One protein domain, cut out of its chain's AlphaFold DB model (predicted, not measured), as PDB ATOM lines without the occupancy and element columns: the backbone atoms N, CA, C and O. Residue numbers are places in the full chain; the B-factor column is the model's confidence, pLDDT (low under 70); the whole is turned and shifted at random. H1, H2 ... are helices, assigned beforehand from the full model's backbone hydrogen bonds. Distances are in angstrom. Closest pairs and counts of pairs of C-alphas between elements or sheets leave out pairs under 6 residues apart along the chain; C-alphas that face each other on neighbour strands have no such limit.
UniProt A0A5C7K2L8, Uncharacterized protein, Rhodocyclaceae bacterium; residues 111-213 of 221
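Overview. This is residues 111 to 213 of the 221 residues of an uncharacterized protein of Rhodocyclaceae bacterium (UniProt A0A5C7K2L8). Four helices run up and down side by side: H3, H4 and H5 form a bundle, and H2 lines up along H3. Short H1 crosses H3; a long unnamed stretch, residues 117 to 140, leads to H2. The printed part has 103 residues, helices H1 to H5 in order and no named strand: all helix, compact, radius of gyration of the C-alphas 13.3 A, spans 34 by 34 by 23 A.

Arrangement. Start at H1, residues 111 to 116; it touches H3, residues 162 to 173, about perpendicular at 80 degrees, C-alphas 116 and 166 closest at 5.8 A, with H3's residues 165 to 170 alone. H2, residues 141 to 154, makes a hairpin with H3, C-alphas 153 and 163 closest at 5.9 A. H4, residues 177 to 190, touches H3 (C-alphas 168 and 180 closest, 6.0 A) and H5, residues 195 to 212 (C-alphas 184 and 201 closest, 5.9 A). Every helix has each O i to N i+4 pair within hydrogen-bond range.

Along the chain. Find C-alpha 111 at (164.952, 180.923, 270.182), where H1 begins; H5, 26.1 A long, ends at C-alpha 212, (184.738, 196.543, 280.955).

Size, cuts and confidence. The printed part has no cut; H1 to H2 is a long link, and pLDDT is under 70 at residues 122 to 136 and 213.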
ATOM      1  N   GLU A 111     163.621 180.799 269.581       79.50
ATOM      2  CA  GLU A 111     164.952 180.923 270.182       79.50
ATOM      3  C   GLU A 111     165.709 182.124 269.607       79.50
ATOM      4  O   GLU A 111     166.284 182.906 270.362       79.50
ATOM      5  N   VAL A 112     165.625 182.320 268.288       81.94
ATOM      6  CA  VAL A 112     166.266 183.425 267.567       81.94
ATOM      7  C   VAL A 112     165.697 184.761 268.036       81.94
ATOM      8  O   VAL A 112     166.453 185.659 268.403       81.94
ATOM      9  N   THR A 113     164.370 184.891 268.135       80.75
ATOM     10  CA  THR A 113     163.759 186.146 268.613       80.75
ATOM     11  C   THR A 113     164.026 186.414 270.096       80.75
ATOM     12  O   THR A 113     164.249 187.563 270.482       80.75
ATOM     13  N   ARG A 114     164.075 185.371 270.940       82.12
ATOM     14  CA  ARG A 114     164.475 185.509 272.350       82.12
ATOM     15  C   ARG A 114     165.928 185.959 272.474       82.12
ATOM     16  O   ARG A 114     166.222 186.800 273.318       82.12
ATOM     17  N   GLN A 115     166.810 185.432 271.626       82.12
ATOM     18  CA  GLN A 115     168.212 185.831 271.574       82.12
ATOM     19  C   GLN A 115     168.364 187.282 271.104       82.12
ATOM     20  O   GLN A 115     169.111 188.037 271.716       82.12
ATOM     21  N   MET A 116     167.605 187.709 270.093       82.00
ATOM     22  CA  MET A 116     167.629 189.090 269.588       82.00
ATOM     23  C   MET A 116     167.097 190.115 270.588       82.00
ATOM     24  O   MET A 116     167.528 191.264 270.557       82.00
ATOM     25  N   ASN A 117     166.246 189.712 271.534       80.94
ATOM     26  CA  ASN A 117     165.863 190.571 272.660       80.94
ATOM     27  C   ASN A 117     167.062 190.972 273.543       80.94
ATOM     28  O   ASN A 117     166.940 191.873 274.368       80.94
ATOM     29  N   ARG A 118     168.207 190.295 273.395       79.81
ATOM     30  CA  ARG A 118     169.465 190.614 274.079       79.81
ATOM     31  C   ARG A 118     170.391 191.516 273.262       79.81
ATOM     32  O   ARG A 118     171.482 191.836 273.717       79.81
ATOM     33  N   THR A 119     169.981 191.918 272.060       74.69
ATOM     34  CA  THR A 119     170.735 192.898 271.273       74.69
ATOM     35  C   THR A 119     170.733 194.225 272.035       74.69
ATOM     36  O   THR A 119     169.649 194.688 272.418       74.69
ATOM     37  N   PRO A 120     171.906 194.836 272.277       72.69
ATOM     38  CA  PRO A 120     171.992 196.206 272.758       72.69
ATOM     39  C   PRO A 120     171.147 197.132 271.877       72.69
ATOM     40  O   PRO A 120     171.070 196.942 270.669       72.69
ATOM     41  N   THR A 121     170.495 198.129 272.459       70.06
ATOM     42  CA  THR A 121     169.674 199.077 271.694       70.06
ATOM     43  C   THR A 121     170.315 200.449 271.728       70.06
ATOM     44  O   THR A 121     170.766 200.883 272.793       70.06
ATOM     45  N   ALA A 122     170.295 201.155 270.602       64.56
ATOM     46  CA  ALA A 122     170.533 202.590 270.604       64.56
ATOM     47  C   ALA A 122     169.356 203.263 271.337       64.56
ATOM     48  O   ALA A 122     168.211 203.186 270.897       64.56
ATOM     49  N   SER A 123     169.609 203.836 272.516       57.09
ATOM     50  CA  SER A 123     168.667 204.772 273.139       57.09
ATOM     51  C   SER A 123     168.838 206.143 272.475       57.09
ATOM     52  O   SER A 123     169.977 206.476 272.138       57.09
ATOM     53  N   PRO A 124     167.779 206.968 272.349       47.16
ATOM     54  CA  PRO A 124     167.900 208.358 271.892       47.16
ATOM     55  C   PRO A 124     168.956 209.174 272.660       47.16
ATOM     56  O   PRO A 124     169.547 210.092 272.103       47.16
ATOM     57  N   ASP A 125     169.253 208.794 273.908       42.16
ATOM     58  CA  ASP A 125     170.260 209.442 274.759       42.16
ATOM     59  C   ASP A 125     171.666 208.806 274.652       42.16
ATOM     60  O   ASP A 125     172.535 209.047 275.492       42.16
ATOM     61  N   GLY A 126     171.902 207.918 273.678       42.62
ATOM     62  CA  GLY A 126     173.189 207.244 273.453       42.62
ATOM     63  C   GLY A 126     173.576 206.194 274.506       42.62
ATOM     64  O   GLY A 126     174.638 205.577 274.406       42.62
ATOM     65  N   ARG A 127     172.728 205.958 275.515       45.75
ATOM     66  CA  ARG A 127     172.955 204.947 276.557       45.75
ATOM     67  C   ARG A 127     172.526 203.570 276.060       45.75
ATOM     68  O   ARG A 127     171.357 203.344 275.756       45.75
ATOM     69  N   VAL A 128     173.463 202.628 276.025       54.84
ATOM     70  CA  VAL A 128     173.149 201.213 275.813       54.84
ATOM     71  C   VAL A 128     172.375 200.708 277.037       54.84
ATOM     72  O   VAL A 128     172.888 200.747 278.154       54.84
ATOM     73  N   GLY A 129     171.125 200.283 276.839       54.38
ATOM     74  CA  GLY A 129     170.249 199.822 277.921       54.38
ATOM     75  C   GLY A 129     170.848 198.650 278.707       54.38
ATOM     76  O   GLY A 129     171.380 197.706 278.126       54.38
ATOM     77  N   MET A 130     170.746 198.711 280.040       47.84
ATOM     78  CA  MET A 130     171.249 197.690 280.967       47.84
ATOM     79  C   MET A 130     170.620 196.322 280.665       47.84
ATOM     80  O   MET A 130     169.423 196.113 280.882       47.84
ATOM     81  N   MET A 131     171.421 195.370 280.185       54.28
ATOM     82  CA  MET A 131     170.955 194.008 279.929       54.28
ATOM     83  C   MET A 131     170.673 193.301 281.262       54.28
ATOM     84  O   MET A 131     171.548 193.175 282.119       54.28
ATOM     85  N   ARG A 132     169.429 192.847 281.465       49.84
ATOM     86  CA  ARG A 132     169.049 192.088 282.665       49.84
ATOM     87  C   ARG A 132     169.700 190.707 282.636       49.84
ATOM     88  O   ARG A 132     169.248 189.814 281.922       49.84
ATOM     89  N   MET A 133     170.732 190.557 283.455       51.03
ATOM     90  CA  MET A 133     171.465 189.317 283.700       51.03
ATOM     91  C   MET A 133     170.511 188.204 284.149       51.03
ATOM     92  O   MET A 133     169.760 188.387 285.109       51.03
ATOM     93  N   ARG A 134     170.541 187.036 283.500       56.78
ATOM     94  CA  ARG A 134     169.861 185.840 284.018       56.78
ATOM     95  C   ARG A 134     170.702 184.585 283.847       56.78
ATOM     96  O   ARG A 134     171.100 184.267 282.736       56.78
ATOM     97  N   GLY A 135     170.815 183.845 284.951       56.19
ATOM     98  CA  GLY A 135     171.243 182.448 285.010       56.19
ATOM     99  C   GLY A 135     172.727 182.203 284.741       56.19
ATOM    100  O   GLY A 135     173.384 182.939 284.012       56.19
ATOM    101  N   VAL A 136     173.252 181.131 285.332       61.22
ATOM    102  CA  VAL A 136     174.533 180.552 284.918       61.22
ATOM    103  C   VAL A 136     174.288 179.805 283.599       61.22
ATOM    104  O   VAL A 136     173.394 178.953 283.565       61.22
ATOM    105  N   PRO A 137     175.010 180.115 282.510       70.94
ATOM    106  CA  PRO A 137     174.828 179.416 281.246       70.94
ATOM    107  C   PRO A 137     175.306 177.956 281.334       70.94
ATOM    108  O   PRO A 137     176.266 177.675 282.052       70.94
ATOM    109  N   PRO A 138     174.697 177.027 280.576       76.38
ATOM    110  CA  PRO A 138     175.232 175.678 280.401       76.38
ATOM    111  C   PRO A 138     176.668 175.687 279.851       76.38
ATOM    112  O   PRO A 138     177.021 176.551 279.048       76.38
ATOM    113  N   HIS A 139     177.478 174.690 280.219       78.12
ATOM    114  CA  HIS A 139     178.877 174.578 279.770       78.12
ATOM    115  C   HIS A 139     179.040 174.486 278.243       78.12
ATOM    116  O   HIS A 139     180.076 174.880 277.716       78.12
ATOM    117  N   ASP A 140     178.029 173.998 277.524       87.12
ATOM    118  CA  ASP A 140     178.029 173.852 276.065       87.12
ATOM    119  C   ASP A 140     177.289 174.988 275.332       87.12
ATOM    120  O   ASP A 140     177.090 174.917 274.116       87.12
ATOM    121  N   ALA A 141     176.900 176.057 276.039       87.75
ATOM    122  CA  ALA A 141     176.088 177.138 275.480       87.75
ATOM    123  C   ALA A 141     176.740 177.828 274.270       87.75
ATOM    124  O   ALA A 141     176.048 178.138 273.303       87.75
ATOM    125  N   VAL A 142     178.064 178.021 274.292       89.44
ATOM    126  CA  VAL A 142     178.801 178.619 273.164       89.44
ATOM    127  C   VAL A 142     178.757 177.705 271.939       89.44
ATOM    128  O   VAL A 142     178.438 178.162 270.846       89.44
ATOM    129  N   ALA A 143     179.003 176.404 272.115       91.25
ATOM    130  CA  ALA A 143     178.998 175.449 271.008       91.25
ATOM    131  C   ALA A 143     177.608 175.330 270.359       91.25
ATOM    132  O   ALA A 143     177.498 175.263 269.133       91.25
ATOM    133  N   ARG A 144     176.540 175.347 271.168       90.31
ATOM    134  CA  ARG A 144     175.153 175.373 270.673       90.31
ATOM    135  C   ARG A 144     174.852 176.651 269.899       90.31
ATOM    136  O   ARG A 144     174.372 176.564 268.776       90.31
ATOM    137  N   LEU A 145     175.211 177.812 270.452       92.62
ATOM    138  CA  LEU A 145     175.042 179.102 269.781       92.62
ATOM    139  C   LEU A 145     175.729 179.123 268.408       92.62
ATOM    140  O   LEU A 145     175.139 179.567 267.425       92.62
ATOM    141  N   GLU A 146     176.965 178.632 268.324       93.88
ATOM    142  CA  GLU A 146     177.708 178.583 267.064       93.88
ATOM    143  C   GLU A 146     177.105 177.585 266.059       93.88
ATOM    144  O   GLU A 146     177.129 177.842 264.854       93.88
ATOM    145  N   ASN A 147     176.543 176.462 266.523       94.25
ATOM    146  CA  ASN A 147     175.796 175.532 265.669       94.25
ATOM    147  C   ASN A 147     174.544 176.196 265.084       94.25
ATOM    148  O   ASN A 147     174.351 176.156 263.868       94.25
ATOM    149  N   ASP A 148     173.745 176.849 265.927       92.62
ATOM    150  CA  ASP A 148     172.527 177.548 265.510       92.62
ATOM    151  C   ASP A 148     172.856 178.686 264.532       92.62
ATOM    152  O   ASP A 148     172.179 178.862 263.515       92.62
ATOM    153  N   TYR A 149     173.950 179.416 264.787       95.00
ATOM    154  CA  TYR A 149     174.479 180.422 263.866       95.00
ATOM    155  C   TYR A 149     174.816 179.814 262.502       95.00
ATOM    156  O   TYR A 149     174.344 180.316 261.483       95.00
ATOM    157  N   ARG A 150     175.593 178.722 262.461       94.62
ATOM    158  CA  ARG A 150     175.961 178.054 261.200       94.62
ATOM    159  C   ARG A 150     174.731 177.584 260.433       94.62
ATOM    160  O   ARG A 150     174.656 177.785 259.220       94.62
ATOM    161  N   GLN A 151     173.760 176.997 261.130       93.06
ATOM    162  CA  GLN A 151     172.511 176.554 260.521       93.06
ATOM    163  C   GLN A 151     171.751 177.735 259.906       93.06
ATOM    164  O   GLN A 151     171.395 177.689 258.730       93.06
ATOM    165  N   MET A 152     171.562 178.822 260.653       91.06
ATOM    166  CA  MET A 152     170.870 180.005 260.145       91.06
ATOM    167  C   MET A 152     171.634 180.673 258.992       91.06
ATOM    168  O   MET A 152     171.028 181.074 257.997       91.06
ATOM    169  N   ARG A 153     172.970 180.737 259.063       93.62
ATOM    170  CA  ARG A 153     173.802 181.280 257.983       93.62
ATOM    171  C   ARG A 153     173.690 180.454 256.704       93.62
ATOM    172  O   ARG A 153     173.636 181.026 255.625       93.62
ATOM    173  N   SER A 154     173.561 179.130 256.812       92.25
ATOM    174  CA  SER A 154     173.360 178.261 255.642       92.25
ATOM    175  C   SER A 154     172.013 178.471 254.929       92.25
ATOM    176  O   SER A 154     171.857 178.070 253.780       92.25
ATOM    177  N   GLN A 155     171.044 179.105 255.600       88.75
ATOM    178  CA  GLN A 155     169.682 179.342 255.107       88.75
ATOM    179  C   GLN A 155     169.419 180.809 254.727       88.75
ATOM    180  O   GLN A 155     168.281 181.181 254.435       88.75
ATOM    181  N   THR A 156     170.441 181.662 254.778       87.94
ATOM    182  CA  THR A 156     170.329 183.109 254.552       87.94
ATOM    183  C   THR A 156     171.274 183.561 253.445       87.94
ATOM    184  O   THR A 156     172.230 182.871 253.094       87.94
ATOM    185  N   THR A 157     170.974 184.707 252.835       87.25
ATOM    186  CA  THR A 157     171.781 185.271 251.751       87.25
ATOM    187  C   THR A 157     173.035 185.958 252.288       87.25
ATOM    188  O   THR A 157     173.092 186.367 253.447       87.25
ATOM    189  N   GLY A 158     174.047 186.113 251.427       83.94
ATOM    190  CA  GLY A 158     175.348 186.720 251.749       83.94
ATOM    191  C   GLY A 158     175.275 188.094 252.433       83.94
ATOM    192  O   GLY A 158     176.141 188.425 253.233       83.94
ATOM    193  N   ASP A 159     174.215 188.843 252.168       85.19
ATOM    194  CA  ASP A 159     173.936 190.198 252.639       85.19
ATOM    195  C   ASP A 159     172.980 190.270 253.847       85.19
ATOM    196  O   ASP A 159     172.881 191.328 254.470       85.19
ATOM    197  N   ASP A 160     172.306 189.173 254.214       88.31
ATOM    198  CA  ASP A 160     171.444 189.119 255.400       88.31
ATOM    199  C   ASP A 160     172.319 189.170 256.658       88.31
ATOM    200  O   ASP A 160     173.080 188.237 256.916       88.31
ATOM    201  N   ILE A 161     172.209 190.261 257.420       91.00
ATOM    202  CA  ILE A 161     172.974 190.517 258.650       91.00
ATOM    203  C   ILE A 161     172.336 189.893 259.898       91.00
ATOM    204  O   ILE A 161     172.906 189.914 260.991       91.00
ATOM    205  N   LEU A 162     171.122 189.354 259.775       91.56
ATOM    206  CA  LEU A 162     170.381 188.789 260.895       91.56
ATOM    207  C   LEU A 162     171.149 187.674 261.638       91.56
ATOM    208  O   LEU A 162     171.093 187.653 262.875       91.56
ATOM    209  N   PRO A 163     171.891 186.772 260.956       94.38
ATOM    210  CA  PRO A 163     172.681 185.757 261.641       94.38
ATOM    211  C   PRO A 163     173.805 186.330 262.499       94.38
ATOM    212  O   PRO A 163     174.059 185.840 263.599       94.38
ATOM    213  N   GLU A 164     174.444 187.394 262.031       95.25
ATOM    214  CA  GLU A 164     175.488 188.110 262.752       95.25
ATOM    215  C   GLU A 164     174.925 188.772 264.015       95.25
ATOM    216  O   GLU A 164     175.508 188.631 265.091       95.25
ATOM    217  N   VAL A 165     173.754 189.415 263.921       93.88
ATOM    218  CA  VAL A 165     173.060 190.004 265.083       93.88
ATOM    219  C   VAL A 165     172.763 188.937 266.142       93.88
ATOM    220  O   VAL A 165     173.022 189.144 267.328       93.88
ATOM    221  N   PHE A 166     172.266 187.769 265.726       93.25
ATOM    222  CA  PHE A 166     172.009 186.638 266.621       93.25
ATOM    223  C   PHE A 166     173.276 186.155 267.336       93.25
ATOM    224  O   PHE A 166     173.262 185.994 268.561       93.25
ATOM    225  N   LEU A 167     174.367 185.950 266.589       95.12
ATOM    226  CA  LEU A 167     175.630 185.462 267.137       95.12
ATOM    227  C   LEU A 167     176.207 186.448 268.156       95.12
ATOM    228  O   LEU A 167     176.542 186.051 269.273       95.12
ATOM    229  N   LEU A 168     176.271 187.737 267.806       94.81
ATOM    230  CA  LEU A 168     176.802 188.767 268.697       94.81
ATOM    231  C   LEU A 168     175.963 188.903 269.971       94.81
ATOM    232  O   LEU A 168     176.522 188.999 271.063       94.81
ATOM    233  N   ALA A 169     174.630 188.861 269.868       90.62
ATOM    234  CA  ALA A 169     173.750 188.892 271.035       90.62
ATOM    235  C   ALA A 169     173.989 187.690 271.961       90.62
ATOM    236  O   ALA A 169     173.970 187.842 273.182       90.62
ATOM    237  N   GLY A 170     174.226 186.500 271.401       90.88
ATOM    238  CA  GLY A 170     174.538 185.294 272.170       90.88
ATOM    239  C   GLY A 170     175.899 185.356 272.849       90.88
ATOM    240  O   GLY A 170     175.994 185.150 274.057       90.88
ATOM    241  N   LEU A 171     176.950 185.691 272.101       92.75
ATOM    242  CA  LEU A 171     178.310 185.771 272.633       92.75
ATOM    243  C   LEU A 171     178.424 186.838 273.724       92.75
ATOM    244  O   LEU A 171     179.074 186.608 274.744       92.75
ATOM    245  N   PHE A 172     177.761 187.980 273.540       89.62
ATOM    246  CA  PHE A 172     177.757 189.056 274.525       89.62
ATOM    247  C   PHE A 172     177.027 188.656 275.819       89.62
ATOM    248  O   PHE A 172     177.552 188.901 276.906       89.62
ATOM    249  N   ASP A 173     175.880 187.971 275.723       86.00
ATOM    250  CA  ASP A 173     175.152 187.413 276.879       86.00
ATOM    251  C   ASP A 173     175.974 186.351 277.626       86.00
ATOM    252  O   ASP A 173     176.041 186.348 278.855       86.00
ATOM    253  N   LEU A 174     176.698 185.508 276.884       88.44
ATOM    254  CA  LEU A 174     177.619 184.499 277.420       88.44
ATOM    255  C   LEU A 174     178.962 185.078 277.896       88.44
ATOM    256  O   LEU A 174     179.854 184.317 278.274       88.44
ATOM    257  N   ARG A 175     179.119 186.410 277.879       87.25
ATOM    258  CA  ARG A 175     180.339 187.146 278.263       87.25
ATOM    259  C   ARG A 175     181.593 186.730 277.491       87.25
ATOM    260  O   ARG A 175     182.715 186.922 277.956       87.25
ATOM    261  N   GLN A 176     181.423 186.195 276.288       91.75
ATOM    262  CA  GLN A 176     182.510 185.821 275.387       91.75
ATOM    263  C   GLN A 176     183.051 187.061 274.662       91.75
ATOM    264  O   GLN A 176     183.065 187.129 273.438       91.75
ATOM    265  N   TYR A 177     183.475 188.079 275.416       91.81
ATOM    266  CA  TYR A 177     183.807 189.402 274.877       91.81
ATOM    267  C   TYR A 177     184.956 189.379 273.865       91.81
ATOM    268  O   TYR A 177     184.880 190.071 272.856       91.81
ATOM    269  N   ALA A 178     185.975 188.540 274.081       92.44
ATOM    270  CA  ALA A 178     187.053 188.356 273.107       92.44
ATOM    271  C   ALA A 178     186.519 187.818 271.765       92.44
ATOM    272  O   ALA A 178     186.876 188.321 270.704       92.44
ATOM    273  N   ARG A 179     185.583 186.860 271.813       94.69
ATOM    274  CA  ARG A 179     184.918 186.319 270.618       94.69
ATOM    275  C   ARG A 179     184.029 187.361 269.944       94.69
ATOM    276  O   ARG A 179     184.022 187.436 268.724       94.69
ATOM    277  N   VAL A 180     183.324 188.198 270.713       94.88
ATOM    278  CA  VAL A 180     182.567 189.335 270.156       94.88
ATOM    279  C   VAL A 180     183.502 190.244 269.353       94.88
ATOM    280  O   VAL A 180     183.180 190.582 268.222       94.88
ATOM    281  N   GLU A 181     184.674 190.605 269.878       94.56
ATOM    282  CA  GLU A 181     185.636 191.460 269.161       94.56
ATOM    283  C   GLU A 181     186.182 190.824 267.878       94.56
ATOM    284  O   GLU A 181     186.338 191.511 266.866       94.56
ATOM    285  N   GLU A 182     186.469 189.522 267.902       95.75
ATOM    286  CA  GLU A 182     186.870 188.761 266.714       95.75
ATOM    287  C   GLU A 182     185.772 188.782 265.643       95.75
ATOM    288  O   GLU A 182     186.036 189.117 264.483       95.75
ATOM    289  N   GLU A 183     184.529 188.504 266.038       96.00
ATOM    290  CA  GLU A 183     183.384 188.511 265.130       96.00
ATOM    291  C   GLU A 183     183.094 189.911 264.583       96.00
ATOM    292  O   GLU A 183     182.816 190.048 263.395       96.00
ATOM    293  N   LEU A 184     183.241 190.971 265.381       95.12
ATOM    294  CA  LEU A 184     183.093 192.346 264.896       95.12
ATOM    295  C   LEU A 184     184.097 192.688 263.791       95.12
ATOM    296  O   LEU A 184     183.728 193.356 262.822       95.12
ATOM    297  N   LYS A 185     185.349 192.224 263.897       94.44
ATOM    298  CA  LYS A 185     186.360 192.407 262.839       94.44
ATOM    299  C   LYS A 185     185.969 191.651 261.572       94.44
ATOM    300  O   LYS A 185     186.028 192.222 260.483       94.44
ATOM    301  N   ARG A 186     185.531 190.394 261.712       95.00
ATOM    302  CA  ARG A 186     185.059 189.580 260.584       95.00
ATOM    303  C   ARG A 186     183.865 190.233 259.889       95.00
ATOM    304  O   ARG A 186     183.883 190.363 258.671       95.00
ATOM    305  N   ILE A 187     182.864 190.683 260.648       93.69
ATOM    306  CA  ILE A 187     181.655 191.339 260.125       93.69
ATOM    307  C   ILE A 187     182.021 192.599 259.342       93.69
ATOM    308  O   ILE A 187     181.546 192.769 258.223       93.69
ATOM    309  N   GLY A 188     182.912 193.443 259.871       91.19
ATOM    310  CA  GLY A 188     183.370 194.638 259.157       91.19
ATOM    311  C   GLY A 188     184.021 194.330 257.810       91.19
ATOM    312  O   GLY A 188     183.798 195.050 256.841       91.19
ATOM    313  N   ALA A 189     184.789 193.240 257.732       92.19
ATOM    314  CA  ALA A 189     185.401 192.797 256.483       92.19
ATOM    315  C   ALA A 189     184.377 192.176 255.515       92.19
ATOM    316  O   ALA A 189     184.401 192.472 254.324       92.19
ATOM    317  N   SER A 190     183.472 191.327 256.011       91.25
ATOM    318  CA  SER A 190     182.480 190.619 255.188       91.25
ATOM    319  C   SER A 190     181.353 191.517 254.672       91.25
ATOM    320  O   SER A 190     180.799 191.237 253.616       91.25
ATOM    321  N   PHE A 191     181.026 192.592 255.393       91.19
ATOM    322  CA  PHE A 191     179.942 193.524 255.069       91.19
ATOM    323  C   PHE A 191     180.471 194.941 254.802       91.19
ATOM    324  O   PHE A 191     179.815 195.933 255.130       91.19
ATOM    325  N   ALA A 192     181.672 195.055 254.228       88.25
ATOM    326  CA  ALA A 192     182.289 196.343 253.932       88.25
ATOM    327  C   ALA A 192     181.346 197.240 253.102       88.25
ATOM    328  O   ALA A 192     180.817 196.826 252.072       88.25
ATOM    329  N   GLY A 193     181.123 198.472 253.568       85.94
ATOM    330  CA  GLY A 193     180.208 199.430 252.935       85.94
ATOM    331  C   GLY A 193     178.728 199.278 253.314       85.94
ATOM    332  O   GLY A 193     177.924 200.113 252.906       85.94
ATOM    333  N   ASN A 194     178.351 198.277 254.119       89.06
ATOM    334  CA  ASN A 194     176.992 198.153 254.643       89.06
ATOM    335  C   ASN A 194     176.800 199.077 255.871       89.06
ATOM    336  O   ASN A 194     177.439 198.859 256.908       89.06
ATOM    337  N   PRO A 195     175.903 200.081 255.811       88.69
ATOM    338  CA  PRO A 195     175.715 201.038 256.904       88.69
ATOM    339  C   PRO A 195     175.093 200.407 258.161       88.69
ATOM    340  O   PRO A 195     175.403 200.815 259.283       88.69
ATOM    341  N   THR A 196     174.256 199.376 257.997       89.81
ATOM    342  CA  THR A 196     173.705 198.617 259.128       89.81
ATOM    343  C   THR A 196     174.822 197.846 259.841       89.81
ATOM    344  O   THR A 196     174.884 197.862 261.069       89.81
ATOM    345  N   ALA A 197     175.749 197.230 259.099       92.25
ATOM    346  CA  ALA A 197     176.889 196.527 259.691       92.25
ATOM    347  C   ALA A 197     177.822 197.468 260.463       92.25
ATOM    348  O   ALA A 197     178.229 197.142 261.577       92.25
ATOM    349  N   ALA A 198     178.098 198.658 259.922       91.88
ATOM    350  CA  ALA A 198     178.878 199.677 260.623       91.88
ATOM    351  C   ALA A 198     178.207 200.101 261.944       91.88
ATOM    352  O   ALA A 198     178.857 200.152 262.989       91.88
ATOM    353  N   SER A 199     176.885 200.308 261.921       91.25
ATOM    354  CA  SER A 199     176.102 200.642 263.120       91.25
ATOM    355  C   SER A 199     176.142 199.516 264.162       91.25
ATOM    356  O   SER A 199     176.250 199.773 265.360       91.25
ATOM    357  N   LEU A 200     176.117 198.253 263.717       92.00
ATOM    358  CA  LEU A 200     176.230 197.079 264.586       92.00
ATOM    359  C   LEU A 200     177.597 197.031 265.282       92.00
ATOM    360  O   LEU A 200     177.675 196.772 266.484       92.00
ATOM    361  N   GLN A 201     178.673 197.315 264.541       92.62
ATOM    362  CA  GLN A 201     180.025 197.379 265.097       92.62
ATOM    363  C   GLN A 201     180.159 198.477 266.148       92.62
ATOM    364  O   GLN A 201     180.709 198.228 267.223       92.62
ATOM    365  N   GLU A 202     179.639 199.673 265.871       91.50
ATOM    366  CA  GLU A 202     179.664 200.785 266.820       91.50
ATOM    367  C   GLU A 202     178.899 200.439 268.104       91.50
ATOM    368  O   GLU A 202     179.419 200.603 269.213       91.50
ATOM    369  N   LEU A 203     177.690 199.897 267.954       90.19
ATOM    370  CA  LEU A 203     176.816 199.513 269.056       90.19
ATOM    371  C   LEU A 203     177.490 198.511 270.007       90.19
ATOM    372  O   LEU A 203     177.528 198.731 271.221       90.19
ATOM    373  N   TYR A 204     178.064 197.431 269.472       91.00
ATOM    374  CA  TYR A 204     178.737 196.430 270.301       91.00
ATOM    375  C   TYR A 204     180.085 196.914 270.843       91.00
ATOM    376  O   TYR A 204     180.440 196.549 271.961       91.00
ATOM    377  N   SER A 205     180.809 197.784 270.131       90.31
ATOM    378  CA  SER A 205     182.041 198.399 270.652       90.31
ATOM    379  C   SER A 205     181.763 199.258 271.891       90.31
ATOM    380  O   SER A 205     182.485 199.176 272.892       90.31
ATOM    381  N   LYS A 206     180.668 200.032 271.872       88.38
ATOM    382  CA  LYS A 206     180.186 200.781 273.044       88.38
ATOM    383  C   LYS A 206     179.770 199.835 274.172       88.38
ATOM    384  O   LYS A 206     180.180 200.035 275.314       88.38
ATOM    385  N   ALA A 207     179.015 198.780 273.858       86.44
ATOM    386  CA  ALA A 207     178.565 197.801 274.848       86.44
ATOM    387  C   ALA A 207     179.735 197.061 275.530       86.44
ATOM    388  O   ALA A 207     179.727 196.885 276.747       86.44
ATOM    389  N   LEU A 208     180.769 196.678 274.773       88.94
ATOM    390  CA  LEU A 208     181.999 196.072 275.298       88.94
ATOM    391  C   LEU A 208     182.765 197.031 276.213       88.94
ATOM    392  O   LEU A 208     183.237 196.625 277.274       88.94
ATOM    393  N   SER A 209     182.866 198.305 275.825       87.12
ATOM    394  CA  SER A 209     183.523 199.336 276.638       87.12
ATOM    395  C   SER A 209     182.795 199.544 277.970       87.12
ATOM    396  O   SER A 209     183.425 199.570 279.028       87.12
ATOM    397  N   ALA A 210     181.460 199.601 277.936       84.44
ATOM    398  CA  ALA A 210     180.633 199.691 279.136       84.44
ATOM    399  C   ALA A 210     180.774 198.450 280.033       84.44
ATOM    400  O   ALA A 210     180.918 198.586 281.241       84.44
ATOM    401  N   ALA A 211     180.812 197.244 279.460       82.31
ATOM    402  CA  ALA A 211     180.964 196.002 280.224       82.31
ATOM    403  C   ALA A 211     182.338 195.857 280.911       82.31
ATOM    404  O   ALA A 211     182.460 195.119 281.889       82.31
ATOM    405  N   ARG A 212     183.372 196.537 280.398       76.75
ATOM    406  CA  ARG A 212     184.738 196.543 280.955       76.75
ATOM    407  C   ARG A 212     184.956 197.588 282.036       76.75
ATOM    408  O   ARG A 212     185.898 197.452 282.809       76.75
ATOM    409  N   THR A 213     184.123 198.622 282.071       67.94
ATOM    410  CA  THR A 213     184.228 199.688 283.063       67.94
ATOM    411  C   THR A 213     183.310 199.312 284.222       67.94
ATOM    412  O   THR A 213     182.094 199.332 284.039       67.94
TER     413      THR A 213